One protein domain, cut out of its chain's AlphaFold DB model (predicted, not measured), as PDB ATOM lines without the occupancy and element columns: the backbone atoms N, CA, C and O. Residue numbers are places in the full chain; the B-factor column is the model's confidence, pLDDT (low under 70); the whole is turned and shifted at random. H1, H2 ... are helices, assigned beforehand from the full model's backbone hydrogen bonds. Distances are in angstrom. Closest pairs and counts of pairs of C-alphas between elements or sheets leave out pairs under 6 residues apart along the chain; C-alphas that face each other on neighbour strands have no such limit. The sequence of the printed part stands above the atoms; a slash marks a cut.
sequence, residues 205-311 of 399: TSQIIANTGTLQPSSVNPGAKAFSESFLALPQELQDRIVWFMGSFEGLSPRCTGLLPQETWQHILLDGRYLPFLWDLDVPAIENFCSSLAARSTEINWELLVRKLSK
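Overview. This is residues 205 to 311 of the 399 residues of an uncharacterized protein of Pestalotiopsis fici (strain W106-1 / CGMCC3.15140) (UniProt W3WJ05). H4 and H6 pack together in the middle, with H1 and H5 side by side on one side and H2 and H3 meeting at a corner on the other. The printed part has 107 residues with six named helices, H1 to H6, and no named strand: all helix. It is compact, radius of gyration of the C-alphas 13.8 A, spanning 33 by 32 by 25 A.

Arrangement. H1, residues 205 to 210, touches H5, residues 283 to 294, with residues 285 to 286 of H5 alone; closest C-alphas Thr 205 and Ala 285, 7.2 A. H2, residues 222 to 232, is close but not clearly touching H3, residues 236 to 245; closest C-alphas Phe 231 and Gln 239, 6.8 A. H4, residues 262 to 270, touches H6, residues 302 to 309; closest C-alphas Trp 265 and Glu 303, 5.4 A. In the six helices every O i to N i+4 pair is within hydrogen-bond range.

Along the chain. H1 begins at C-alpha 205 (-12.693, -22.413, -10.210); H5 is 16.6 A long; H6 ends at C-alpha 309 (-22.952, -16.601, -5.611).

Size, cuts and confidence. The printed part has no cut. Links H1 to H2, H3 to H4 and H4 to H5 are long. Residues 217 to 220 and 249 have pLDDT under 70.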
ATOM      1  N   THR A 205     -12.131 -21.227 -10.864       96.69
ATOM      2  CA  THR A 205     -12.693 -22.413 -10.210       96.69
ATOM      3  C   THR A 205     -12.097 -22.649  -8.828       96.69
ATOM      4  O   THR A 205     -12.834 -22.856  -7.865       96.69
ATOM      5  N   SER A 206     -10.770 -22.577  -8.697       95.44
ATOM      6  CA  SER A 206     -10.096 -22.810  -7.417       95.44
ATOM      7  C   SER A 206     -10.447 -21.741  -6.379       95.44
ATOM      8  O   SER A 206     -10.667 -22.082  -5.218       95.44
ATOM      9  N   GLN A 207     -10.587 -20.471  -6.779       94.88
ATOM     10  CA  GLN A 207     -11.043 -19.407  -5.880       94.88
ATOM     11  C   GLN A 207     -12.516 -19.574  -5.484       94.88
ATOM     12  O   GLN A 207     -12.851 -19.414  -4.312       94.88
ATOM     13  N   ILE A 208     -13.403 -19.961  -6.407       94.81
ATOM     14  CA  ILE A 208     -14.807 -20.255  -6.075       94.81
ATOM     15  C   ILE A 208     -14.902 -21.401  -5.064       94.81
ATOM     16  O   ILE A 208     -15.575 -21.268  -4.042       94.81
ATOM     17  N   ILE A 209     -14.171 -22.490  -5.301       94.44
ATOM     18  CA  ILE A 209     -14.100 -23.634  -4.390       94.44
ATOM     19  C   ILE A 209     -13.552 -23.220  -3.016       94.44
ATOM     20  O   ILE A 209     -14.063 -23.676  -1.994       94.44
ATOM     21  N   ALA A 210     -12.561 -22.327  -2.952       93.06
ATOM     22  CA  ALA A 210     -11.995 -21.851  -1.685       93.06
ATOM     23  C   ALA A 210     -13.011 -21.108  -0.795       93.06
ATOM     24  O   ALA A 210     -12.784 -20.963   0.405       93.06
ATOM     25  N   ASN A 211     -14.145 -20.671  -1.352       92.69
ATOM     26  CA  ASN A 211     -15.244 -20.066  -0.600       92.69
ATOM     27  C   ASN A 211     -16.242 -21.085  -0.024       92.69
ATOM     28  O   ASN A 211     -17.232 -20.688   0.603       92.69
ATOM     29  N   THR A 212     -16.021 -22.385  -0.240       90.69
ATOM     30  CA  THR A 212     -16.860 -23.438   0.338       90.69
ATOM     31  C   THR A 212     -16.729 -23.466   1.861       90.69
ATOM     32  O   THR A 212     -15.638 -23.459   2.426       90.69
ATOM     33  N   GLY A 213     -17.873 -23.488   2.546       85.38
ATOM     34  CA  GLY A 213     -17.932 -23.788   3.975       85.38
ATOM     35  C   GLY A 213     -18.112 -25.287   4.201       85.38
ATOM     36  O   GLY A 213     -18.668 -25.983   3.351       85.38
ATOM     37  N   THR A 214     -17.701 -25.782   5.366       85.75
ATOM     38  CA  THR A 214     -18.071 -27.131   5.801       85.75
ATOM     39  C   THR A 214     -19.511 -27.143   6.298       85.75
ATOM     40  O   THR A 214     -19.994 -26.167   6.888       85.75
ATOM     41  N   LEU A 215     -20.219 -28.244   6.051       82.94
ATOM     42  CA  LEU A 215     -21.536 -28.444   6.635       82.94
ATOM     43  C   LEU A 215     -21.367 -28.539   8.158       82.94
ATOM     44  O   LEU A 215     -20.655 -29.403   8.668       82.94
ATOM     45  N   GLN A 216     -21.977 -27.612   8.897       75.12
ATOM     46  CA  GLN A 216     -21.990 -27.705  10.353       75.12
ATOM     47  C   GLN A 216     -22.853 -28.906  10.746       75.12
ATOM     48  O   GLN A 216     -23.935 -29.047  10.163       75.12
ATOM     49  N   PRO A 217     -22.443 -29.726  11.733       63.25
ATOM     50  CA  PRO A 217     -23.278 -30.788  12.280       63.25
ATOM     51  C   PRO A 217     -24.489 -30.156  12.974       63.25
ATOM     52  O   PRO A 217     -24.503 -29.890  14.171       63.25
ATOM     53  N   SER A 218     -25.497 -29.828  12.177       59.12
ATOM     54  CA  SER A 218     -26.729 -29.188  12.603       59.12
ATOM     55  C   SER A 218     -27.757 -30.285  12.827       59.12
ATOM     56  O   SER A 218     -27.807 -31.250  12.066       59.12
ATOM     57  N   SER A 219     -28.584 -30.142  13.862       53.38
ATOM     58  CA  SER A 219     -29.742 -31.002  14.092       53.38
ATOM     59  C   SER A 219     -30.626 -30.966  12.845       53.38
ATOM     60  O   SER A 219     -31.353 -29.993  12.632       53.38
ATOM     61  N   VAL A 220     -30.502 -31.979  11.987       62.22
ATOM     62  CA  VAL A 220     -31.269 -32.092  10.746       62.22
ATOM     63  C   VAL A 220     -32.736 -31.956  11.119       62.22
ATOM     64  O   VAL A 220     -33.273 -32.792  11.844       62.22
ATOM     65  N   ASN A 221     -33.369 -30.871  10.672       74.44
ATOM     66  CA  ASN A 221     -34.797 -30.690  10.866       74.44
ATOM     67  C   ASN A 221     -35.490 -31.901  10.214       74.44
ATOM     68  O   ASN A 221     -35.314 -32.096   9.008       74.44
ATOM     69  N   PRO A 222     -36.267 -32.711  10.960       78.75
ATOM     70  CA  PRO A 222     -36.932 -33.884  10.399       78.75
ATOM     71  C   PRO A 222     -37.771 -33.559   9.156       78.75
ATOM     72  O   PRO A 222     -37.817 -34.354   8.222       78.75
ATOM     73  N   GLY A 223     -38.366 -32.359   9.102       85.25
ATOM     74  CA  GLY A 223     -39.117 -31.892   7.936       85.25
ATOM     75  C   GLY A 223     -38.250 -31.646   6.697       85.25
ATOM     76  O   GLY A 223     -38.685 -31.934   5.588       85.25
ATOM     77  N   ALA A 224     -37.011 -31.178   6.872       86.00
ATOM     78  CA  ALA A 224     -36.084 -30.966   5.760       86.00
ATOM     79  C   ALA A 224     -35.606 -32.298   5.165       86.00
ATOM     80  O   ALA A 224     -35.564 -32.452   3.947       86.00
ATOM     81  N   LYS A 225     -35.350 -33.295   6.023       87.31
ATOM     82  CA  LYS A 225     -35.031 -34.655   5.576       87.31
ATOM     83  C   LYS A 225     -36.190 -35.285   4.797       87.31
ATOM     84  O   LYS A 225     -35.974 -35.781   3.698       87.31
ATOM     85  N   ALA A 226     -37.412 -35.208   5.328       91.88
ATOM     86  CA  ALA A 226     -38.598 -35.741   4.655       91.88
ATOM     87  C   ALA A 226     -38.861 -35.062   3.297       91.88
ATOM     88  O   ALA A 226     -39.240 -35.726   2.331       91.88
ATOM     89  N   PHE A 227     -38.632 -33.745   3.201       93.69
ATOM     90  CA  PHE A 227     -38.719 -33.026   1.929       93.69
ATOM     91  C   PHE A 227     -37.652 -33.499   0.939       93.69
ATOM     92  O   PHE A 227     -37.989 -33.787  -0.202       93.69
ATOM     93  N   SER A 228     -36.396 -33.618   1.374       92.81
ATOM     94  CA  SER A 228     -35.281 -34.084   0.539       92.81
ATOM     95  C   SER A 228     -35.541 -35.480  -0.043       92.81
ATOM     96  O   SER A 228     -35.419 -35.686  -1.250       92.81
ATOM     97  N   GLU A 229     -36.014 -36.418   0.784       93.69
ATOM     98  CA  GLU A 229     -36.414 -37.763   0.344       93.69
ATOM     99  C   GLU A 229     -37.568 -37.714  -0.671       93.69
ATOM    100  O   GLU A 229     -37.538 -38.409  -1.686       93.69
ATOM    101  N   SER A 230     -38.562 -36.851  -0.435       95.75
ATOM    102  CA  SER A 230     -39.688 -36.664  -1.358       95.75
ATOM    103  C   SER A 230     -39.252 -36.032  -2.681       95.75
ATOM    104  O   SER A 230     -39.748 -36.426  -3.729       95.75
ATOM    105  N   PHE A 231     -38.320 -35.075  -2.643       95.62
ATOM    106  CA  PHE A 231     -37.761 -34.414  -3.820       95.62
ATOM    107  C   PHE A 231     -36.998 -35.408  -4.703       95.62
ATOM    108  O   PHE A 231     -37.240 -35.458  -5.905       95.62
ATOM    109  N   LEU A 232     -36.149 -36.248  -4.104       95.69
ATOM    110  CA  LEU A 232     -35.399 -37.286  -4.819       95.69
ATOM    111  C   LEU A 232     -36.294 -38.385  -5.413       95.69
ATOM    112  O   LEU A 232     -35.900 -39.039  -6.376       95.69
ATOM    113  N   ALA A 233     -37.494 -38.587  -4.863       97.06
ATOM    114  CA  ALA A 233     -38.480 -39.522  -5.402       97.06
ATOM    115  C   ALA A 233     -39.251 -38.972  -6.621       97.06
ATOM    116  O   ALA A 233     -39.973 -39.728  -7.275       97.06
ATOM    117  N   LEU A 234     -39.136 -37.674  -6.931       97.25
ATOM    118  CA  LEU A 234     -39.777 -37.079  -8.103       97.25
ATOM    119  C   LEU A 234     -39.058 -37.489  -9.403       97.25
ATOM    120  O   LEU A 234     -37.837 -37.641  -9.403       97.25
ATOM    121  N   PRO A 235     -39.774 -37.576 -10.540       97.44
ATOM    122  CA  PRO A 235     -39.153 -37.618 -11.862       97.44
ATOM    123  C   PRO A 235     -38.196 -36.439 -12.085       97.44
ATOM    124  O   PRO A 235     -38.458 -35.328 -11.607       97.44
ATOM    125  N   GLN A 236     -37.120 -36.667 -12.844       94.69
ATOM    126  CA  GLN A 236     -36.079 -35.665 -13.104       94.69
ATOM    127  C   GLN A 236     -36.662 -34.363 -13.669       94.69
ATOM    128  O   GLN A 236     -36.240 -33.279 -13.282       94.69
ATOM    129  N   GLU A 237     -37.684 -34.450 -14.519       95.75
ATOM    130  CA  GLU A 237     -38.335 -33.293 -15.132       95.75
ATOM    131  C   GLU A 237     -38.996 -32.384 -14.087       95.75
ATOM    132  O   GLU A 237     -38.980 -31.159 -14.218       95.75
ATOM    133  N   LEU A 238     -39.567 -32.970 -13.028       95.88
ATOM    134  CA  LEU A 238     -40.155 -32.207 -11.927       95.88
ATOM    135  C   LEU A 238     -39.074 -31.627 -11.015       95.88
ATOM    136  O   LEU A 238     -39.218 -30.487 -10.573       95.88
ATOM    137  N   GLN A 239     -37.986 -32.365 -10.774       94.50
ATOM    138  CA  GLN A 239     -36.832 -31.856 -10.026       94.50
ATOM    139  C   GLN A 239     -36.223 -30.634 -10.726       94.50
ATOM    140  O   GLN A 239     -36.082 -29.574 -10.114       94.50
ATOM    141  N   ASP A 240     -35.960 -30.749 -12.030       90.56
ATOM    142  CA  ASP A 240     -35.456 -29.662 -12.868       90.56
ATOM    143  C   ASP A 240     -36.404 -28.462 -12.859       90.56
ATOM    144  O   ASP A 240     -35.962 -27.315 -12.759       90.56
ATOM    145  N   ARG A 241     -37.720 -28.705 -12.926       90.88
ATOM    146  CA  ARG A 241     -38.713 -27.629 -12.901       90.88
ATOM    147  C   ARG A 241     -38.719 -26.886 -11.566       90.88
ATOM    148  O   ARG A 241     -38.818 -25.662 -11.574       90.88
ATOM    149  N   ILE A 242     -38.599 -27.593 -10.444       91.00
ATOM    150  CA  ILE A 242     -38.498 -26.983  -9.108       91.00
ATOM    151  C   ILE A 242     -37.235 -26.126  -9.012       91.00
ATOM    152  O   ILE A 242     -37.322 -24.967  -8.609       91.00
ATOM    153  N   VAL A 243     -36.086 -26.669  -9.424       90.12
ATOM    154  CA  VAL A 243     -34.804 -25.949  -9.419       90.12
ATOM    155  C   VAL A 243     -34.873 -24.694 -10.287       90.12
ATOM    156  O   VAL A 243     -34.422 -23.627  -9.874       90.12
ATOM    157  N   TRP A 244     -35.499 -24.789 -11.460       85.56
ATOM    158  CA  TRP A 244     -35.693 -23.657 -12.362       85.56
ATOM    159  C   TRP A 244     -36.480 -22.509 -11.705       85.56
ATOM    160  O   TRP A 244     -36.101 -21.348 -11.832       85.56
ATOM    161  N   PHE A 245     -37.523 -22.814 -10.925       86.81
ATOM    162  CA  PHE A 245     -38.325 -21.799 -10.225       86.81
ATOM    163  C   PHE A 245     -37.612 -21.110  -9.059       86.81
ATOM    164  O   PHE A 245     -38.108 -20.109  -8.545       86.81
ATOM    165  N   MET A 246     -36.457 -21.611  -8.624       85.44
ATOM    166  CA  MET A 246     -35.684 -20.948  -7.577       85.44
ATOM    167  C   MET A 246     -34.997 -19.674  -8.088       85.44
ATOM    168  O   MET A 246     -34.447 -18.919  -7.283       85.44
ATOM    169  N   GLY A 247     -34.930 -19.469  -9.409       75.06
ATOM    170  CA  GLY A 247     -34.218 -18.353 -10.028       75.06
ATOM    171  C   GLY A 247     -34.923 -17.034  -9.748       75.06
ATOM    172  O   GLY A 247     -36.124 -16.905  -9.968       75.06
ATOM    173  N   SER A 248     -34.184 -16.040  -9.259       75.44
ATOM    174  CA  SER A 248     -34.690 -14.672  -9.138       75.44
ATOM    175  C   SER A 248     -33.575 -13.667  -9.381       75.44
ATOM    176  O   SER A 248     -32.401 -13.954  -9.136       75.44
ATOM    177  N   PHE A 249     -33.965 -12.471  -9.816       69.88
ATOM    178  CA  PHE A 249     -33.054 -11.360 -10.054       69.88
ATOM    179  C   PHE A 249     -32.250 -10.961  -8.799       69.88
ATOM    180  O   PHE A 249     -31.054 -10.686  -8.861       69.88
ATOM    181  N   GLU A 250     -32.896 -11.001  -7.633       75.19
ATOM    182  CA  GLU A 250     -32.325 -10.620  -6.332       75.19
ATOM    183  C   GLU A 250     -31.387 -11.693  -5.741       75.19
ATOM    184  O   GLU A 250     -30.639 -11.445  -4.782       75.19
ATOM    185  N   GLY A 251     -31.410 -12.898  -6.318       82.94
ATOM    186  CA  GLY A 251     -30.713 -14.066  -5.806       82.94
ATOM    187  C   GLY A 251     -31.331 -14.633  -4.526       82.94
ATOM    188  O   GLY A 251     -32.180 -14.041  -3.859       82.94
ATOM    189  N   LEU A 252     -30.861 -15.805  -4.115       87.56
ATOM    190  CA  LEU A 252     -31.397 -16.515  -2.954       87.56
ATOM    191  C   LEU A 252     -30.986 -15.862  -1.641       87.56
ATOM    192  O   LEU A 252     -29.892 -15.320  -1.513       87.56
ATOM    193  N   SER A 253     -31.826 -15.969  -0.610       86.62
ATOM    194  CA  SER A 253     -31.412 -15.655   0.765       86.62
ATOM    195  C   SER A 253     -30.136 -16.429   1.134       86.62
ATOM    196  O   SER A 253     -30.076 -17.627   0.839       86.62
ATOM    197  N   PRO A 254     -29.143 -15.801   1.803       84.00
ATOM    198  CA  PRO A 254     -27.915 -16.481   2.225       84.00
ATOM    199  C   PRO A 254     -28.160 -17.516   3.334       84.00
ATOM    200  O   PRO A 254     -27.281 -18.323   3.630       84.00
ATOM    201  N   ARG A 255     -29.345 -17.512   3.962       87.38
ATOM    202  CA  ARG A 255     -29.732 -18.527   4.945       87.38
ATOM    203  C   ARG A 255     -29.986 -19.857   4.235       87.38
ATOM    204  O   ARG A 255     -30.855 -19.939   3.368       87.38
ATOM    205  N   CYS A 256     -29.234 -20.883   4.624       89.50
ATOM    206  CA  CYS A 256     -29.447 -22.249   4.154       89.50
ATOM    207  C   CYS A 256     -30.759 -22.801   4.712       89.50
ATOM    208  O   CYS A 256     -31.128 -22.527   5.855       89.50
ATOM    209  N   THR A 257     -31.453 -23.578   3.892       89.00
ATOM    210  CA  THR A 257     -32.730 -24.212   4.229       89.00
ATOM    211  C   THR A 257     -32.569 -25.700   4.514       89.00
ATOM    212  O   THR A 257     -33.394 -26.268   5.224       89.00
ATOM    213  N   GLY A 258     -31.521 -26.332   3.972       89.25
ATOM    214  CA  GLY A 258     -31.289 -27.771   4.070       89.25
ATOM    215  C   GLY A 258     -32.361 -28.622   3.387       89.25
ATOM    216  O   GLY A 258     -32.436 -29.813   3.665       89.25
ATOM    217  N   LEU A 259     -33.223 -28.020   2.553       91.31
ATOM    218  CA  LEU A 259     -34.336 -28.718   1.904       91.31
ATOM    219  C   LEU A 259     -33.858 -29.609   0.757       91.31
ATOM    220  O   LEU A 259     -34.271 -30.759   0.662       91.31
ATOM    221  N   LEU A 260     -32.996 -29.083  -0.114       93.06
ATOM    222  CA  LEU A 260     -32.441 -29.852  -1.227       93.06
ATOM    223  C   LEU A 260     -31.142 -30.564  -0.813       93.06
ATOM    224  O   LEU A 260     -30.365 -29.977  -0.048       93.06
ATOM    225  N   PRO A 261     -30.881 -31.774  -1.343       92.62
ATOM    226  CA  PRO A 261     -29.602 -32.466  -1.185       92.62
ATOM    227  C   PRO A 261     -28.404 -31.603  -1.608       92.62
ATOM    228  O   PRO A 261     -28.508 -30.777  -2.520       92.62
ATOM    229  N   GLN A 262     -27.243 -31.809  -0.979       92.56
ATOM    230  CA  GLN A 262     -26.020 -31.064  -1.312       92.56
ATOM    231  C   GLN A 262     -25.550 -31.352  -2.745       92.56
ATOM    232  O   GLN A 262     -25.080 -30.445  -3.432       92.56
ATOM    233  N   GLU A 263     -25.764 -32.570  -3.235       92.25
ATOM    234  CA  GLU A 263     -25.487 -32.987  -4.609       92.25
ATOM    235  C   GLU A 263     -26.340 -32.202  -5.615       92.25
ATOM    236  O   GLU A 263     -25.863 -31.821  -6.682       92.25
ATOM    237  N   THR A 264     -27.591 -31.883  -5.261       94.25
ATOM    238  CA  THR A 264     -28.458 -31.039  -6.093       94.25
ATOM    239  C   THR A 264     -27.902 -29.620  -6.189       94.25
ATOM    240  O   THR A 264     -27.861 -29.055  -7.278       94.25
ATOM    241  N   TRP A 265     -27.415 -29.041  -5.087       95.19
ATOM    242  CA  TRP A 265     -26.771 -27.721  -5.110       95.19
ATOM    243  C   TRP A 265     -25.457 -27.711  -5.888       95.19
ATOM    244  O   TRP A 265     -25.178 -26.748  -6.602       95.19
ATOM    245  N   GLN A 266     -24.670 -28.781  -5.799       94.88
ATOM    246  CA  GLN A 266     -23.493 -28.954  -6.643       94.88
ATOM    247  C   GLN A 266     -23.886 -28.988  -8.126       94.88
ATOM    248  O   GLN A 266     -23.285 -28.281  -8.932       94.88
ATOM    249  N   HIS A 267     -24.927 -29.741  -8.490       93.56
ATOM    250  CA  HIS A 267     -25.425 -29.773  -9.864       93.56
ATOM    251  C   HIS A 267     -25.898 -28.387 -10.327       93.56
ATOM    252  O   HIS A 267     -25.529 -27.957 -11.412       93.56
ATOM    253  N   ILE A 268     -26.618 -27.639  -9.481       93.19
ATOM    254  CA  ILE A 268     -27.045 -26.256  -9.759       93.19
ATOM    255  C   ILE A 268     -25.858 -25.339 -10.099       93.19
ATOM    256  O   ILE A 268     -25.977 -24.488 -10.983       93.19
ATOM    257  N   LEU A 269     -24.722 -25.498  -9.409       94.06
ATOM    258  CA  LEU A 269     -23.501 -24.738  -9.687       94.06
ATOM    259  C   LEU A 269     -22.915 -25.074 -11.069       94.06
ATOM    260  O   LEU A 269     -22.480 -24.169 -11.774       94.06
ATOM    261  N   LEU A 270     -22.899 -26.358 -11.441       93.81
ATOM    262  CA  LEU A 270     -22.229 -26.867 -12.647       93.81
ATOM    263  C   LEU A 270     -23.064 -26.732 -13.924       93.81
ATOM    264  O   LEU A 270     -22.531 -26.519 -15.008       93.81
ATOM    265  N   ASP A 271     -24.378 -26.858 -13.799       89.38
ATOM    266  CA  ASP A 271     -25.327 -26.919 -14.908       89.38
ATOM    267  C   ASP A 271     -25.482 -25.573 -15.643       89.38
ATOM    268  O   ASP A 271     -25.998 -25.505 -16.757       89.38
ATOM    269  N   GLY A 272     -25.030 -24.467 -15.042       87.12
ATOM    270  CA  GLY A 272     -24.974 -23.155 -15.697       87.12
ATOM    271  C   GLY A 272     -26.340 -22.552 -16.048       87.12
ATOM    272  O   GLY A 272     -26.398 -21.454 -16.595       87.12
ATOM    273  N   ARG A 273     -27.453 -23.222 -15.721       86.44
ATOM    274  CA  ARG A 273     -28.809 -22.675 -15.858       86.44
ATOM    275  C   ARG A 273     -29.078 -21.613 -14.789       86.44
ATOM    276  O   ARG A 273     -29.609 -20.555 -15.106       86.44
ATOM    277  N   TYR A 274     -28.686 -21.880 -13.541       87.69
ATOM    278  CA  TYR A 274     -28.995 -21.017 -12.394       87.69
ATOM    279  C   TYR A 274     -28.021 -19.849 -12.207       87.69
ATOM    280  O   TYR A 274     -28.427 -18.730 -11.907       87.69
ATOM    281  N   LEU A 275     -26.725 -20.106 -12.402       91.88
ATOM    282  CA  LEU A 275     -25.661 -19.102 -12.349       91.88
ATOM    283  C   LEU A 275     -25.038 -18.961 -13.742       91.88
ATOM    284  O   LEU A 275     -23.884 -19.339 -13.944       91.88
ATOM    285  N   PRO A 276     -25.783 -18.437 -14.733       92.94
ATOM    286  CA  PRO A 276     -25.365 -18.482 -16.131       92.94
ATOM    287  C   PRO A 276     -24.102 -17.680 -16.433       92.94
ATOM    288  O   PRO A 276     -23.499 -17.925 -17.471       92.94
ATOM    289  N   PHE A 277     -23.674 -16.788 -15.532       93.62
ATOM    290  CA  PHE A 277     -22.418 -16.034 -15.606       93.62
ATOM    291  C   PHE A 277     -21.168 -16.846 -15.184       93.62
ATOM    292  O   PHE A 277     -20.045 -16.369 -15.343       93.62
ATOM    293  N   LEU A 278     -21.335 -18.064 -14.658       94.75
ATOM    294  CA  LEU A 278     -20.258 -19.004 -14.303       94.75
ATOM    295  C   LEU A 278     -20.103 -20.103 -15.368       94.75
ATOM    296  O   LEU A 278     -20.038 -21.288 -15.057       94.75
ATOM    297  N   TRP A 279     -20.107 -19.726 -16.647       94.00
ATOM    298  CA  TRP A 279     -20.166 -20.688 -17.755       94.00
ATOM    299  C   TRP A 279     -18.863 -21.459 -18.027       94.00
ATOM    300  O   TRP A 279     -18.866 -22.358 -18.861       94.00
ATOM    301  N   ASP A 280     -17.758 -21.080 -17.393       94.81
ATOM    302  CA  ASP A 280     -16.392 -21.562 -17.626       94.81
ATOM    303  C   ASP A 280     -15.767 -22.183 -16.364       94.81
ATOM    304  O   ASP A 280     -14.548 -22.186 -16.195       94.81
ATOM    305  N   LEU A 281     -16.600 -22.723 -15.465       95.81
ATOM    306  CA  LEU A 281     -16.115 -23.526 -14.345       95.81
ATOM    307  C   LEU A 281     -15.438 -24.812 -14.849       95.81
ATOM    308  O   LEU A 281     -15.956 -25.527 -15.706       95.81
ATOM    309  N   ASP A 282     -14.289 -25.126 -14.257       96.38
ATOM    310  CA  ASP A 282     -13.531 -26.354 -14.514       96.38
ATOM    311  C   ASP A 282     -14.185 -27.517 -13.752       96.38
ATOM    312  O   ASP A 282     -13.951 -27.725 -12.557       96.38
ATOM    313  N   VAL A 283     -15.063 -28.243 -14.451       95.31
ATOM    314  CA  VAL A 283     -15.802 -29.388 -13.901       95.31
ATOM    315  C   VAL A 283     -14.846 -30.457 -13.339       95.31
ATOM    316  O   VAL A 283     -15.011 -30.801 -12.165       95.31
ATOM    317  N   PRO A 284     -13.799 -30.914 -14.066       95.88
ATOM    318  CA  PRO A 284     -12.789 -31.814 -13.506       95.88
ATOM    319  C   PRO A 284     -12.150 -31.320 -12.201       95.88
ATOM    320  O   PRO A 284     -11.940 -32.110 -11.278       95.88
ATOM    321  N   ALA A 285     -11.838 -30.026 -12.077       95.75
ATOM    322  CA  ALA A 285     -11.270 -29.486 -10.839       95.75
ATOM    323  C   ALA A 285     -12.250 -29.575  -9.655       95.75
ATOM    324  O   ALA A 285     -11.834 -29.901  -8.540       95.75
ATOM    325  N   ILE A 286     -13.546 -29.337  -9.888       94.69
ATOM    326  CA  ILE A 286     -14.593 -29.478  -8.863       94.69
ATOM    327  C   ILE A 286     -14.763 -30.949  -8.462       94.69
ATOM    328  O   ILE A 286     -14.821 -31.254  -7.270       94.69
ATOM    329  N   GLU A 287     -14.791 -31.874  -9.419       92.94
ATOM    330  CA  GLU A 287     -14.907 -33.316  -9.153       92.94
ATOM    331  C   GLU A 287     -13.703 -33.864  -8.372       92.94
ATOM    332  O   GLU A 287     -13.859 -34.612  -7.398       92.94
ATOM    333  N   ASN A 288     -12.491 -33.437  -8.738       93.88
ATOM    334  CA  ASN A 288     -11.263 -33.775  -8.019       93.88
ATOM    335  C   ASN A 288     -11.285 -33.230  -6.584       93.88
ATOM    336  O   ASN A 288     -10.932 -33.943  -5.639       93.88
ATOM    337  N   PHE A 289     -11.747 -31.989  -6.399       92.94
ATOM    338  CA  PHE A 289     -11.936 -31.403  -5.073       92.94
ATOM    339  C   PHE A 289     -12.918 -32.227  -4.229       92.94
ATOM    340  O   PHE A 289     -12.585 -32.586  -3.097       92.94
ATOM    341  N   CYS A 290     -14.067 -32.618  -4.788       90.25
ATOM    342  CA  CYS A 290     -15.050 -33.464  -4.101       90.25
ATOM    343  C   CYS A 290     -14.459 -34.820  -3.694       90.25
ATOM    344  O   CYS A 290     -14.599 -35.243  -2.546       90.25
ATOM    345  N   SER A 291     -13.729 -35.466  -4.606       89.19
ATOM    346  CA  SER A 291     -13.070 -36.753  -4.354       89.19
ATOM    347  C   SER A 291     -12.054 -36.660  -3.209       89.19
ATOM    348  O   SER A 291     -11.997 -37.534  -2.341       89.19
ATOM    349  N   SER A 292     -11.290 -35.563  -3.153       89.56
ATOM    350  CA  SER A 292     -10.312 -35.312  -2.085       89.56
ATOM    351  C   SER A 292     -10.954 -35.127  -0.703       89.56
ATOM    352  O   SER A 292     -10.359 -35.482   0.316       89.56
ATOM    353  N   LEU A 293     -12.177 -34.596  -0.654       86.75
ATOM    354  CA  LEU A 293     -12.912 -34.347   0.583       86.75
ATOM    355  C   LEU A 293     -13.679 -35.568   1.072       86.75
ATOM    356  O   LEU A 293     -13.719 -35.806   2.280       86.75
ATOM    357  N   ALA A 294     -14.208 -36.378   0.152       82.94
ATOM    358  CA  ALA A 294     -14.799 -37.671   0.477       82.94
ATOM    359  C   ALA A 294     -13.789 -38.556   1.230       82.94
ATOM    360  O   ALA A 294     -14.118 -39.137   2.263       82.94
ATOM    361  N   ALA A 295     -12.518 -38.550   0.804       83.06
ATOM    362  CA  ALA A 295     -11.431 -39.241   1.503       83.06
ATOM    363  C   ALA A 295     -11.189 -38.733   2.941       83.06
ATOM    364  O   ALA A 295     -10.635 -39.453   3.770       83.06
ATOM    365  N   ARG A 296     -11.608 -37.500   3.253       85.38
ATOM    366  CA  ARG A 296     -11.455 -36.850   4.565       85.38
ATOM    367  C   ARG A 296     -12.732 -36.874   5.409       85.38
ATOM    368  O   ARG A 296     -12.706 -36.361   6.524       85.38
ATOM    369  N   SER A 297     -13.822 -37.464   4.904       83.38
ATOM    370  CA  SER A 297     -15.151 -37.447   5.541       83.38
ATOM    371  C   SER A 297     -15.657 -36.031   5.867       83.38
ATOM    372  O   SER A 297     -16.364 -35.829   6.853       83.38
ATOM    373  N   THR A 298     -15.283 -35.039   5.050       85.38
ATOM    374  CA  THR A 298     -15.739 -33.652   5.200       85.38
ATOM    375  C   THR A 298     -16.851 -33.369   4.202       85.38
ATOM    376  O   THR A 298     -16.623 -33.430   2.996       85.38
ATOM    377  N   GLU A 299     -18.032 -33.001   4.693       86.50
ATOM    378  CA  GLU A 299     -19.155 -32.592   3.846       86.50
ATOM    379  C   GLU A 299     -19.121 -31.081   3.571       86.50
ATOM    380  O   GLU A 299     -18.864 -30.266   4.467       86.50
ATOM    381  N   ILE A 300     -19.370 -30.703   2.317       91.25
ATOM    382  CA  ILE A 300     -19.370 -29.313   1.855       91.25
ATOM    383  C   ILE A 300     -20.782 -28.755   1.841       91.25
ATOM    384  O   ILE A 300     -21.728 -29.416   1.426       91.25
ATOM    385  N   ASN A 301     -20.905 -27.494   2.248       93.00
ATOM    386  CA  ASN A 301     -22.142 -26.745   2.138       93.00
ATOM    387  C   ASN A 301     -22.227 -26.038   0.771       93.00
ATOM    388  O   ASN A 301     -21.957 -24.837   0.653       93.00
ATOM    389  N   TRP A 302     -22.591 -26.799  -0.262       94.94
ATOM    390  CA  TRP A 302     -22.840 -26.293  -1.615       94.94
ATOM    391  C   TRP A 302     -24.018 -25.318  -1.649       94.94
ATOM    392  O   TRP A 302     -23.962 -24.322  -2.372       94.94
ATOM    393  N   GLU A 303     -25.043 -25.547  -0.820       94.25
ATOM    394  CA  GLU A 303     -26.186 -24.637  -0.685       94.25
ATOM    395  C   GLU A 303     -25.731 -23.214  -0.340       94.25
ATOM    396  O   GLU A 303     -26.125 -22.248  -0.998       94.25
ATOM    397  N   LEU A 304     -24.874 -23.070   0.674       93.12
ATOM    398  CA  LEU A 304     -24.364 -21.768   1.094       93.12
ATOM    399  C   LEU A 304     -23.578 -21.087  -0.025       93.12
ATOM    400  O   LEU A 304     -23.743 -19.884  -0.236       93.12
ATOM    401  N   LEU A 305     -22.732 -21.839  -0.733       94.19
ATOM    402  CA  LEU A 305     -21.925 -21.300  -1.823       94.19
ATOM    403  C   LEU A 305     -22.813 -20.768  -2.952       94.19
ATOM    404  O   LEU A 305     -22.690 -19.601  -3.318       94.19
ATOM    405  N   VAL A 306     -23.742 -21.585  -3.458       94.25
ATOM    406  CA  VAL A 306     -24.656 -21.188  -4.541       94.25
ATOM    407  C   VAL A 306     -25.503 -19.989  -4.127       94.25
ATOM    408  O   VAL A 306     -25.639 -19.039  -4.893       94.25
ATOM    409  N   ARG A 307     -26.027 -19.974  -2.894       91.94
ATOM    410  CA  ARG A 307     -26.808 -18.839  -2.381       91.94
ATOM    411  C   ARG A 307     -25.995 -17.553  -2.351       91.94
ATOM    412  O   ARG A 307     -26.493 -16.524  -2.807       91.94
ATOM    413  N   LYS A 308     -24.751 -17.598  -1.864       90.31
ATOM    414  CA  LYS A 308     -23.867 -16.426  -1.862       90.31
ATOM    415  C   LYS A 308     -23.524 -15.967  -3.285       90.31
ATOM    416  O   LYS A 308     -23.572 -14.769  -3.543       90.31
ATOM    417  N   LEU A 309     -23.243 -16.898  -4.201       91.50
ATOM    418  CA  LEU A 309     -22.952 -16.601  -5.611       91.50
ATOM    419  C   LEU A 309     -24.157 -16.036  -6.368       91.50
ATOM    420  O   LEU A 309     -23.991 -15.198  -7.243       91.50
ATOM    421  N   SER A 310     -25.373 -16.457  -6.022       89.75
ATOM    422  CA  SER A 310     -26.594 -16.002  -6.697       89.75
ATOM    423  C   SER A 310     -26.928 -14.530  -6.460       89.75
ATOM    424  O   SER A 310     -27.776 -13.979  -7.159       89.75
ATOM    425  N   LYS A 311     -26.295 -13.884  -5.473       84.81
ATOM    426  CA  LYS A 311     -26.626 -12.512  -5.103       84.81
ATOM    427  C   LYS A 311     -26.365 -11.533  -6.243       84.81
ATOM    428  O   LYS A 311     -25.316 -11.543  -6.885       84.81
TER     429      LYS A 311